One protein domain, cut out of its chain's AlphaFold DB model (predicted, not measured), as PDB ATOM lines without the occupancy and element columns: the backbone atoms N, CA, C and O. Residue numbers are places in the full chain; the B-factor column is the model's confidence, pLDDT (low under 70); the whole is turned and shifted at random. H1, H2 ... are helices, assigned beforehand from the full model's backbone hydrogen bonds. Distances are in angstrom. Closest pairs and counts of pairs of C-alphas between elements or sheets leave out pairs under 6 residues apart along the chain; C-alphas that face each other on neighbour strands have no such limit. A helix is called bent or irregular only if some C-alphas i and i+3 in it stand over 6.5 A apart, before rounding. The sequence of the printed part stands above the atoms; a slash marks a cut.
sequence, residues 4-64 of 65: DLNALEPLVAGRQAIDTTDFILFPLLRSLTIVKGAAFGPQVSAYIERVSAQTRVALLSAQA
ATOM      1  N   ASP A   4      43.495 -54.177  43.088       82.12
ATOM      2  CA  ASP A   4      42.586 -53.873  41.985       82.12
ATOM      3  C   ASP A   4      43.309 -53.183  40.821       82.12
ATOM      4  O   ASP A   4      43.013 -53.451  39.658       82.12
ATOM      5  N   LEU A   5      44.331 -52.364  41.107       79.88
ATOM      6  CA  LEU A   5      45.170 -51.757  40.064       79.88
ATOM      7  C   LEU A   5      46.011 -52.808  39.334       79.88
ATOM      8  O   LEU A   5      46.192 -52.722  38.123       79.88
ATOM      9  N   ASN A   6      46.473 -53.834  40.054       85.31
ATOM     10  CA  ASN A   6      47.192 -54.949  39.442       85.31
ATOM     11  C   ASN A   6      46.271 -55.792  38.549       85.31
ATOM     12  O   ASN A   6      46.689 -56.231  37.482       85.31
ATOM     13  N   ALA A   7      45.016 -55.998  38.959       88.81
ATOM     14  CA  ALA A   7      44.025 -56.698  38.143       88.81
ATOM     15  C   ALA A   7      43.634 -55.909  36.879       88.81
ATOM     16  O   ALA A   7      43.216 -56.503  35.885       88.81
ATOM     17  N   LEU A   8      43.797 -54.581  36.899       89.81
ATOM     18  CA  LEU A   8      43.474 -53.704  35.776       89.81
ATOM     19  C   LEU A   8      44.513 -53.756  34.643       89.81
ATOM     20  O   LEU A   8      44.138 -53.583  33.485       89.81
ATOM     21  N   GLU A   9      45.788 -54.032  34.944       91.31
ATOM     22  CA  GLU A   9      46.889 -54.092  33.963       91.31
ATOM     23  C   GLU A   9      46.557 -54.883  32.682       91.31
ATOM     24  O   GLU A   9      46.633 -54.302  31.594       91.31
ATOM     25  N   PRO A  10      46.136 -56.164  32.744       93.31
ATOM     26  CA  PRO A  10      45.816 -56.920  31.533       93.31
ATOM     27  C   PRO A  10      44.560 -56.408  30.812       93.31
ATOM     28  O   PRO A  10      44.431 -56.602  29.605       93.31
ATOM     29  N   LEU A  11      43.638 -55.747  31.519       90.88
ATOM     30  CA  LEU A  11      42.367 -55.281  30.955       90.88
ATOM     31  C   LEU A  11      42.535 -54.019  30.100       90.88
ATOM     32  O   LEU A  11      41.752 -53.786  29.177       90.88
ATOM     33  N   VAL A  12      43.555 -53.206  30.389       90.75
ATOM     34  CA  VAL A  12      43.831 -51.962  29.653       90.75
ATOM     35  C   VAL A  12      44.913 -52.114  28.583       90.75
ATOM     36  O   VAL A  12      44.933 -51.316  27.648       90.75
ATOM     37  N   ALA A  13      45.746 -53.160  28.655       87.88
ATOM     38  CA  ALA A  13      46.909 -53.383  27.784       87.88
ATOM     39  C   ALA A  13      46.615 -53.399  26.266       87.88
ATOM     40  O   ALA A  13      47.507 -53.158  25.459       87.88
ATOM     41  N   GLY A  14      45.371 -53.669  25.858       83.00
ATOM     42  CA  GLY A  14      44.955 -53.696  24.448       83.00
ATOM     43  C   GLY A  14      43.987 -52.583  24.038       83.00
ATOM     44  O   GLY A  14      43.569 -52.533  22.880       83.00
ATOM     45  N   ARG A  15      43.587 -51.699  24.960       88.25
ATOM     46  CA  ARG A  15      42.549 -50.693  24.690       88.25
ATOM     47  C   ARG A  15      43.144 -49.486  23.966       88.25
ATOM     48  O   ARG A  15      43.874 -48.698  24.568       88.25
ATOM     49  N   GLN A  16      42.788 -49.315  22.691       82.88
ATOM     50  CA  GLN A  16      43.259 -48.194  21.860       82.88
ATOM     51  C   GLN A  16      42.165 -47.193  21.473       82.88
ATOM     52  O   GLN A  16      42.443 -45.997  21.371       82.88
ATOM     53  N   ALA A  17      40.932 -47.661  21.272       87.25
ATOM     54  CA  ALA A  17      39.794 -46.788  21.008       87.25
ATOM     55  C   ALA A  17      39.314 -46.117  22.302       87.25
ATOM     56  O   ALA A  17      39.448 -46.691  23.383       87.25
ATOM     57  N   ILE A  18      38.762 -44.910  22.169       87.62
ATOM     58  CA  ILE A  18      37.965 -44.282  23.225       87.62
ATOM     59  C   ILE A  18      36.518 -44.732  23.054       87.62
ATOM     60  O   ILE A  18      35.927 -44.520  21.995       87.62
ATOM     61  N   ASP A  19      35.956 -45.321  24.099       91.81
ATOM     62  CA  ASP A  19      34.550 -45.689  24.188       91.81
ATOM     63  C   ASP A  19      33.934 -45.235  25.522       91.81
ATOM     64  O   ASP A  19      34.558 -44.553  26.340       91.81
ATOM     65  N   THR A  20      32.666 -45.582  25.742       92.44
ATOM     66  CA  THR A  20      31.901 -45.184  26.931       92.44
ATOM     67  C   THR A  20      32.552 -45.628  28.246       92.44
ATOM     68  O   THR A  20      32.431 -44.932  29.253       92.44
ATOM     69  N   THR A  21      33.289 -46.740  28.249       92.12
ATOM     70  CA  THR A  21      34.017 -47.244  29.423       92.12
ATOM     71  C   THR A  21      35.073 -46.247  29.881       92.12
ATOM     72  O   THR A  21      35.275 -46.065  31.080       92.12
ATOM     73  N   ASP A  22      35.722 -45.555  28.944       92.31
ATOM     74  CA  ASP A  22      36.786 -44.607  29.266       92.31
ATOM     75  C   ASP A  22      36.229 -43.365  29.972       92.31
ATOM     76  O   ASP A  22      36.888 -42.818  30.851       92.31
ATOM     77  N   PHE A  23      34.974 -42.988  29.706       92.56
ATOM     78  CA  PHE A  23      34.287 -41.919  30.442       92.56
ATOM     79  C   PHE A  23      33.942 -42.291  31.892       92.56
ATOM     80  O   PHE A  23      33.634 -41.403  32.684       92.56
ATOM     81  N   ILE A  24      34.021 -43.573  32.257       92.38
ATOM     82  CA  ILE A  24      33.811 -44.062  33.628       92.38
ATOM     83  C   ILE A  24      35.161 -44.301  34.311       92.38
ATOM     84  O   ILE A  24      35.397 -43.836  35.427       92.38
ATOM     85  N   LEU A  25      36.064 -45.008  33.630       93.12
ATOM     86  CA  LEU A  25      37.336 -45.448  34.194       93.12
ATOM     87  C   LEU A  25      38.334 -44.293  34.343       93.12
ATOM     88  O   LEU A  25      38.979 -44.162  35.386       93.12
ATOM     89  N   PHE A  26      38.453 -43.427  33.333       94.69
ATOM     90  CA  PHE A  26      39.452 -42.361  33.344       94.69
ATOM     91  C   PHE A  26      39.240 -41.331  34.464       94.69
ATOM     92  O   PHE A  26      40.223 -41.028  35.139       94.69
ATOM     93  N   PRO A  27      38.025 -40.815  34.752       94.88
ATOM     94  CA  PRO A  27      37.835 -39.886  35.869       94.88
ATOM     95  C   PRO A  27      38.267 -40.462  37.222       94.88
ATOM     96  O   PRO A  27      38.829 -39.738  38.053       94.88
ATOM     97  N   LEU A  28      38.055 -41.765  37.430       93.25
ATOM     98  CA  LEU A  28      38.428 -42.457  38.660       93.25
ATOM     99  C   LEU A  28      39.951 -42.598  38.771       93.25
ATOM    100  O   LEU A  28      40.537 -42.185  39.772       93.25
ATOM    101  N   LEU A  29      40.608 -43.076  37.713       93.62
ATOM    102  CA  LEU A  29      42.070 -43.184  37.671       93.62
ATOM    103  C   LEU A  29      42.757 -41.817  37.752       93.62
ATOM    104  O   LEU A  29      43.717 -41.651  38.501       93.62
ATOM    105  N   ARG A  30      42.230 -40.809  37.050       94.75
ATOM    106  CA  ARG A  30      42.702 -39.423  37.130       94.75
ATOM    107  C   ARG A  30      42.618 -38.904  38.560       94.75
ATOM    108  O   ARG A  30      43.568 -38.283  39.026       94.75
ATOM    109  N   SER A  31      41.515 -39.154  39.259       93.81
ATOM    110  CA  SER A  31      41.375 -38.755  40.664       93.81
ATOM    111  C   SER A  31      42.414 -39.452  41.541       93.81
ATOM    112  O   SER A  31      43.037 -38.798  42.367       93.81
ATOM    113  N   LEU A  32      42.700 -40.734  41.298       92.06
ATOM    114  CA  LEU A  32      43.756 -41.457  42.013       92.06
ATOM    115  C   LEU A  32      45.162 -40.890  41.767       92.06
ATOM    116  O   LEU A  32      46.016 -41.048  42.633       92.06
ATOM    117  N   THR A  33      45.414 -40.179  40.659       91.12
ATOM    118  CA  THR A  33      46.728 -39.543  40.424       91.12
ATOM    119  C   THR A  33      47.083 -38.450  41.439       91.12
ATOM    120  O   THR A  33      48.255 -38.113  41.560       91.12
ATOM    121  N   ILE A  34      46.115 -37.918  42.201       92.75
ATOM    122  CA  ILE A  34      46.391 -36.972  43.298       92.75
ATOM    123  C   ILE A  34      46.812 -37.674  44.601       92.75
ATOM    124  O   ILE A  34      47.294 -37.030  45.530       92.75
ATOM    125  N   VAL A  35      46.614 -38.990  44.709       88.56
ATOM    126  CA  VAL A  35      46.901 -39.733  45.938       88.56
ATOM    127  C   VAL A  35      48.380 -40.094  45.963       88.56
ATOM    128  O   VAL A  35      48.855 -40.911  45.166       88.56
ATOM    129  N   LYS A  36      49.129 -39.516  46.903       82.06
ATOM    130  CA  LYS A  36      50.546 -39.837  47.068       82.06
ATOM    131  C   LYS A  36      50.734 -41.315  47.429       82.06
ATOM    132  O   LYS A  36      50.126 -41.831  48.361       82.06
ATOM    133  N   GLY A  37      51.605 -41.996  46.683       82.19
ATOM    134  CA  GLY A  37      51.881 -43.425  46.867       82.19
ATOM    135  C   GLY A  37      50.938 -44.366  46.111       82.19
ATOM    136  O   GLY A  37      51.116 -45.583  46.196       82.19
ATOM    137  N   ALA A  38      49.976 -43.842  45.340       83.94
ATOM    138  CA  ALA A  38      49.271 -44.644  44.347       83.94
ATOM    139  C   ALA A  38      50.269 -45.132  43.285       83.94
ATOM    140  O   ALA A  38      50.892 -44.336  42.584       83.94
ATOM    141  N   ALA A  39      50.443 -46.449  43.200       85.25
ATOM    142  CA  ALA A  39      51.319 -47.084  42.228       85.25
ATOM    143  C   ALA A  39      50.474 -47.664  41.094       85.25
ATOM    144  O   ALA A  39      49.675 -48.575  41.317       85.25
ATOM    145  N   PHE A  40      50.666 -47.132  39.892       89.69
ATOM    146  CA  PHE A  40      50.089 -47.662  38.663       89.69
ATOM    147  C   PHE A  40      51.141 -48.516  37.962       89.69
ATOM    148  O   PHE A  40      52.317 -48.149  37.929       89.69
ATOM    149  N   GLY A  41      50.733 -49.657  37.415       91.00
ATOM    150  CA  GLY A  41      51.616 -50.425  36.550       91.00
ATOM    151  C   GLY A  41      51.796 -49.743  35.184       91.00
ATOM    152  O   GLY A  41      51.222 -48.675  34.920       91.00
ATOM    153  N   PRO A  42      52.640 -50.317  34.314       92.19
ATOM    154  CA  PRO A  42      52.991 -49.709  33.037       92.19
ATOM    155  C   PRO A  42      51.790 -49.563  32.094       92.19
ATOM    156  O   PRO A  42      51.672 -48.530  31.434       92.19
ATOM    157  N   GLN A  43      50.882 -50.543  32.041       92.69
ATOM    158  CA  GLN A  43      49.742 -50.498  31.121       92.69
ATOM    159  C   GLN A  43      48.695 -49.494  31.588       92.69
ATOM    160  O   GLN A  43      48.161 -48.731  30.781       92.69
ATOM    161  N   VAL A  44      48.436 -49.436  32.897       93.31
ATOM    162  CA  VAL A  44      47.515 -48.451  33.472       93.31
ATOM    163  C   VAL A  44      48.073 -47.035  33.326       93.31
ATOM    164  O   VAL A  44      47.326 -46.128  32.967       93.31
ATOM    165  N   SER A  45      49.379 -46.839  33.519       93.00
ATOM    166  CA  SER A  45      50.019 -45.532  33.311       93.00
ATOM    167  C   SER A  45      49.899 -45.073  31.855       93.00
ATOM    168  O   SER A  45      49.404 -43.976  31.596       93.00
ATOM    169  N   ALA A  46      50.243 -45.946  30.900       93.00
ATOM    170  CA  ALA A  46      50.118 -45.654  29.472       93.00
ATOM    171  C   ALA A  46      48.662 -45.366  29.061       93.00
ATOM    172  O   ALA A  46      48.398 -44.462  28.267       93.00
ATOM    173  N   TYR A  47      47.703 -46.099  29.634       94.69
ATOM    174  CA  TYR A  47      46.278 -45.852  29.439       94.69
ATOM    175  C   TYR A  47      45.868 -44.452  29.922       94.69
ATOM    176  O   TYR A  47      45.260 -43.696  29.161       94.69
ATOM    177  N   ILE A  48      46.224 -44.082  31.158       94.31
ATOM    178  CA  ILE A  48      45.881 -42.780  31.752       94.31
ATOM    179  C   ILE A  48      46.464 -41.633  30.915       94.31
ATOM    180  O   ILE A  48      45.755 -40.670  30.612       94.31
ATOM    181  N   GLU A  49      47.728 -41.744  30.503       94.06
ATOM    182  CA  GLU A  49      48.401 -40.740  29.674       94.06
ATOM    183  C   GLU A  49      47.746 -40.597  28.296       94.06
ATOM    184  O   GLU A  49      47.455 -39.479  27.859       94.06
ATOM    185  N   ARG A  50      47.438 -41.720  27.634       94.69
ATOM    186  CA  ARG A  50      46.766 -41.725  26.330       94.69
ATOM    187  C   ARG A  50      45.403 -41.044  26.401       94.69
ATOM    188  O   ARG A  50      45.118 -40.168  25.581       94.69
ATOM    189  N   VAL A  51      44.559 -41.436  27.358       94.19
ATOM    190  CA  VAL A  51      43.205 -40.875  27.486       94.19
ATOM    191  C   VAL A  51      43.272 -39.395  27.868       94.19
ATOM    192  O   VAL A  51      42.537 -38.591  27.295       94.19
ATOM    193  N   SER A  52      44.203 -38.999  28.743       95.12
ATOM    194  CA  SER A  52      44.480 -37.588  29.057       95.12
ATOM    195  C   SER A  52      44.827 -36.779  27.803       95.12
ATOM    196  O   SER A  52      44.247 -35.718  27.574       95.12
ATOM    197  N   ALA A  53      45.729 -37.283  26.955       93.88
ATOM    198  CA  ALA A  53      46.132 -36.605  25.723       93.88
ATOM    199  C   ALA A  53      44.980 -36.486  24.708       93.88
ATOM    200  O   ALA A  53      44.774 -35.421  24.125       93.88
ATOM    201  N   GLN A  54      44.199 -37.555  24.528       92.50
ATOM    202  CA  GLN A  54      43.083 -37.589  23.574       92.50
ATOM    203  C   GLN A  54      41.898 -36.717  24.015       92.50
ATOM    204  O   GLN A  54      41.283 -36.050  23.185       92.50
ATOM    205  N   THR A  55      41.597 -36.687  25.315       91.69
ATOM    206  CA  THR A  55      40.489 -35.891  25.879       91.69
ATOM    207  C   THR A  55      40.892 -34.464  26.246       91.69
ATOM    208  O   THR A  55      40.023 -33.632  26.502       91.69
ATOM    209  N   ARG A  56      42.199 -34.163  26.261       93.00
ATOM    210  CA  ARG A  56      42.789 -32.892  26.724       93.00
ATOM    211  C   ARG A  56      42.456 -32.561  28.183       93.00
ATOM    212  O   ARG A  56      42.414 -31.394  28.570       93.00
ATOM    213  N   VAL A  57      42.241 -33.585  29.004       92.62
ATOM    214  CA  VAL A  57      41.977 -33.441  30.437       92.62
ATOM    215  C   VAL A  57      43.265 -33.704  31.210       92.62
ATOM    216  O   VAL A  57      43.703 -34.842  31.322       92.62
ATOM    217  N   ALA A  58      43.854 -32.653  31.781       93.62
ATOM    218  CA  ALA A  58      45.122 -32.745  32.506       93.62
ATOM    219  C   ALA A  58      45.036 -33.642  33.752       93.62
ATOM    220  O   ALA A  58      44.042 -33.592  34.477       93.62
ATOM    221  N   LEU A  59      46.092 -34.407  34.042       93.12
ATOM    222  CA  LEU A  59      46.218 -35.229  35.255       93.12
ATOM    223  C   LEU A  59      46.457 -34.384  36.518       93.12
ATOM    224  O   LEU A  59      46.755 -33.193  36.440       93.12
ATOM    225  N   LEU A  60      46.332 -35.010  37.691       91.56
ATOM    226  CA  LEU A  60      46.509 -34.355  38.993       91.56
ATOM    227  C   LEU A  60      47.843 -34.694  39.670       91.56
ATOM    228  O   LEU A  60      48.086 -34.231  40.780       91.56
ATOM    229  N   SER A  61      48.732 -35.438  39.005       85.31
ATOM    230  CA  SER A  61      50.000 -35.920  39.573       85.31
ATOM    231  C   SER A  61      50.895 -34.808  40.137       85.31
ATOM    232  O   SER A  61      51.567 -35.009  41.143       85.31
ATOM    233  N   ALA A  62      50.877 -33.607  39.545       84.12
ATOM    234  CA  ALA A  62      51.634 -32.448  40.041       84.12
ATOM    235  C   ALA A  62      51.085 -31.866  41.359       84.12
ATOM    236  O   ALA A  62      51.753 -31.077  42.023       84.12
ATOM    237  N   GLN A  63      49.860 -32.234  41.729       81.44
ATOM    238  CA  GLN A  63      49.181 -31.812  42.953       81.44
ATOM    239  C   GLN A  63      49.116 -32.940  43.985       81.44
ATOM    240  O   GLN A  63      48.423 -32.786  44.991       81.44
ATOM    241  N   ALA A  64      49.798 -34.064  43.741       80.38
ATOM    242  CA  ALA A  64      49.714 -35.218  44.614       80.38
ATOM    243  C   ALA A  64      50.251 -34.897  46.018       80.38
ATOM    244  O   ALA A  64      51.361 -34.374  46.164       80.38
TER     245      ALA A  64
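Overview. This is residues 4 to 64 of the 65 residues of the protein "Glutaredoxin 2" of Cronobacter sakazakii 696 (UniProt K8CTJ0). Three helices make a small, rounded body in which the longest, H3, is the piece that the other two pack on: H1 packs on its first part, H2 crosses its later part, and H1 and H2 stay apart. The links between the helices swing out toward opposite ends of the longest axis, and the tail after H3, residues 56 to 64, folds back toward the link between H2 and H3. The printed part has 61 residues, with three named helices in the order H1, H2, H3 and no named strand; the class is all helix. It is compact, with a radius of gyration of the C-alphas of 10.8 A and spans of 28 by 26 by 17 A.

Along the chain. H1 is residues 4 to 12, from C-alpha 4 at (42.586, -53.873, 41.985), and is 12.5 A long. It is irregular, but only just: C-alphas 7 and 10 are 6.9 A apart. H2, residues 22 to 32, is 14.9 A long; it is neither bent nor irregular, but only just, with C-alphas 24 and 27 at 6.2 A. H3, residues 42 to 55, is 20.0 A long and ends with C-alpha 55 at (40.489, -35.891, 25.879).

Arrangement. H1 touches H3 at a steep tilt of 66 degrees, the same way; H3 does this with residues 42 to 47 alone. Their closest C-alphas, of Glu 9 and Gln 43, are 5.4 A apart. H2 touches H3 at a steep tilt of 66 degrees, opposite ways; H3 does this with residues 48 to 51 alone. Their closest C-alphas, of Phe 26 and Ile 48, are 6.6 A apart. H1 and H2 are apart. In H3 every O i to N i+4 pair is within hydrogen-bond range; in H1 it is 3 of 5 and in H2 5 of 7.

Size, cuts and confidence. The two C-alphas farthest apart, of Ala 17 and Lys 36, are 29.0 A from each other. The printed part has no cut, and both links are short, with 9 residues each. The mean pLDDT of the printed part is 90.2, and no printed residue is under 70.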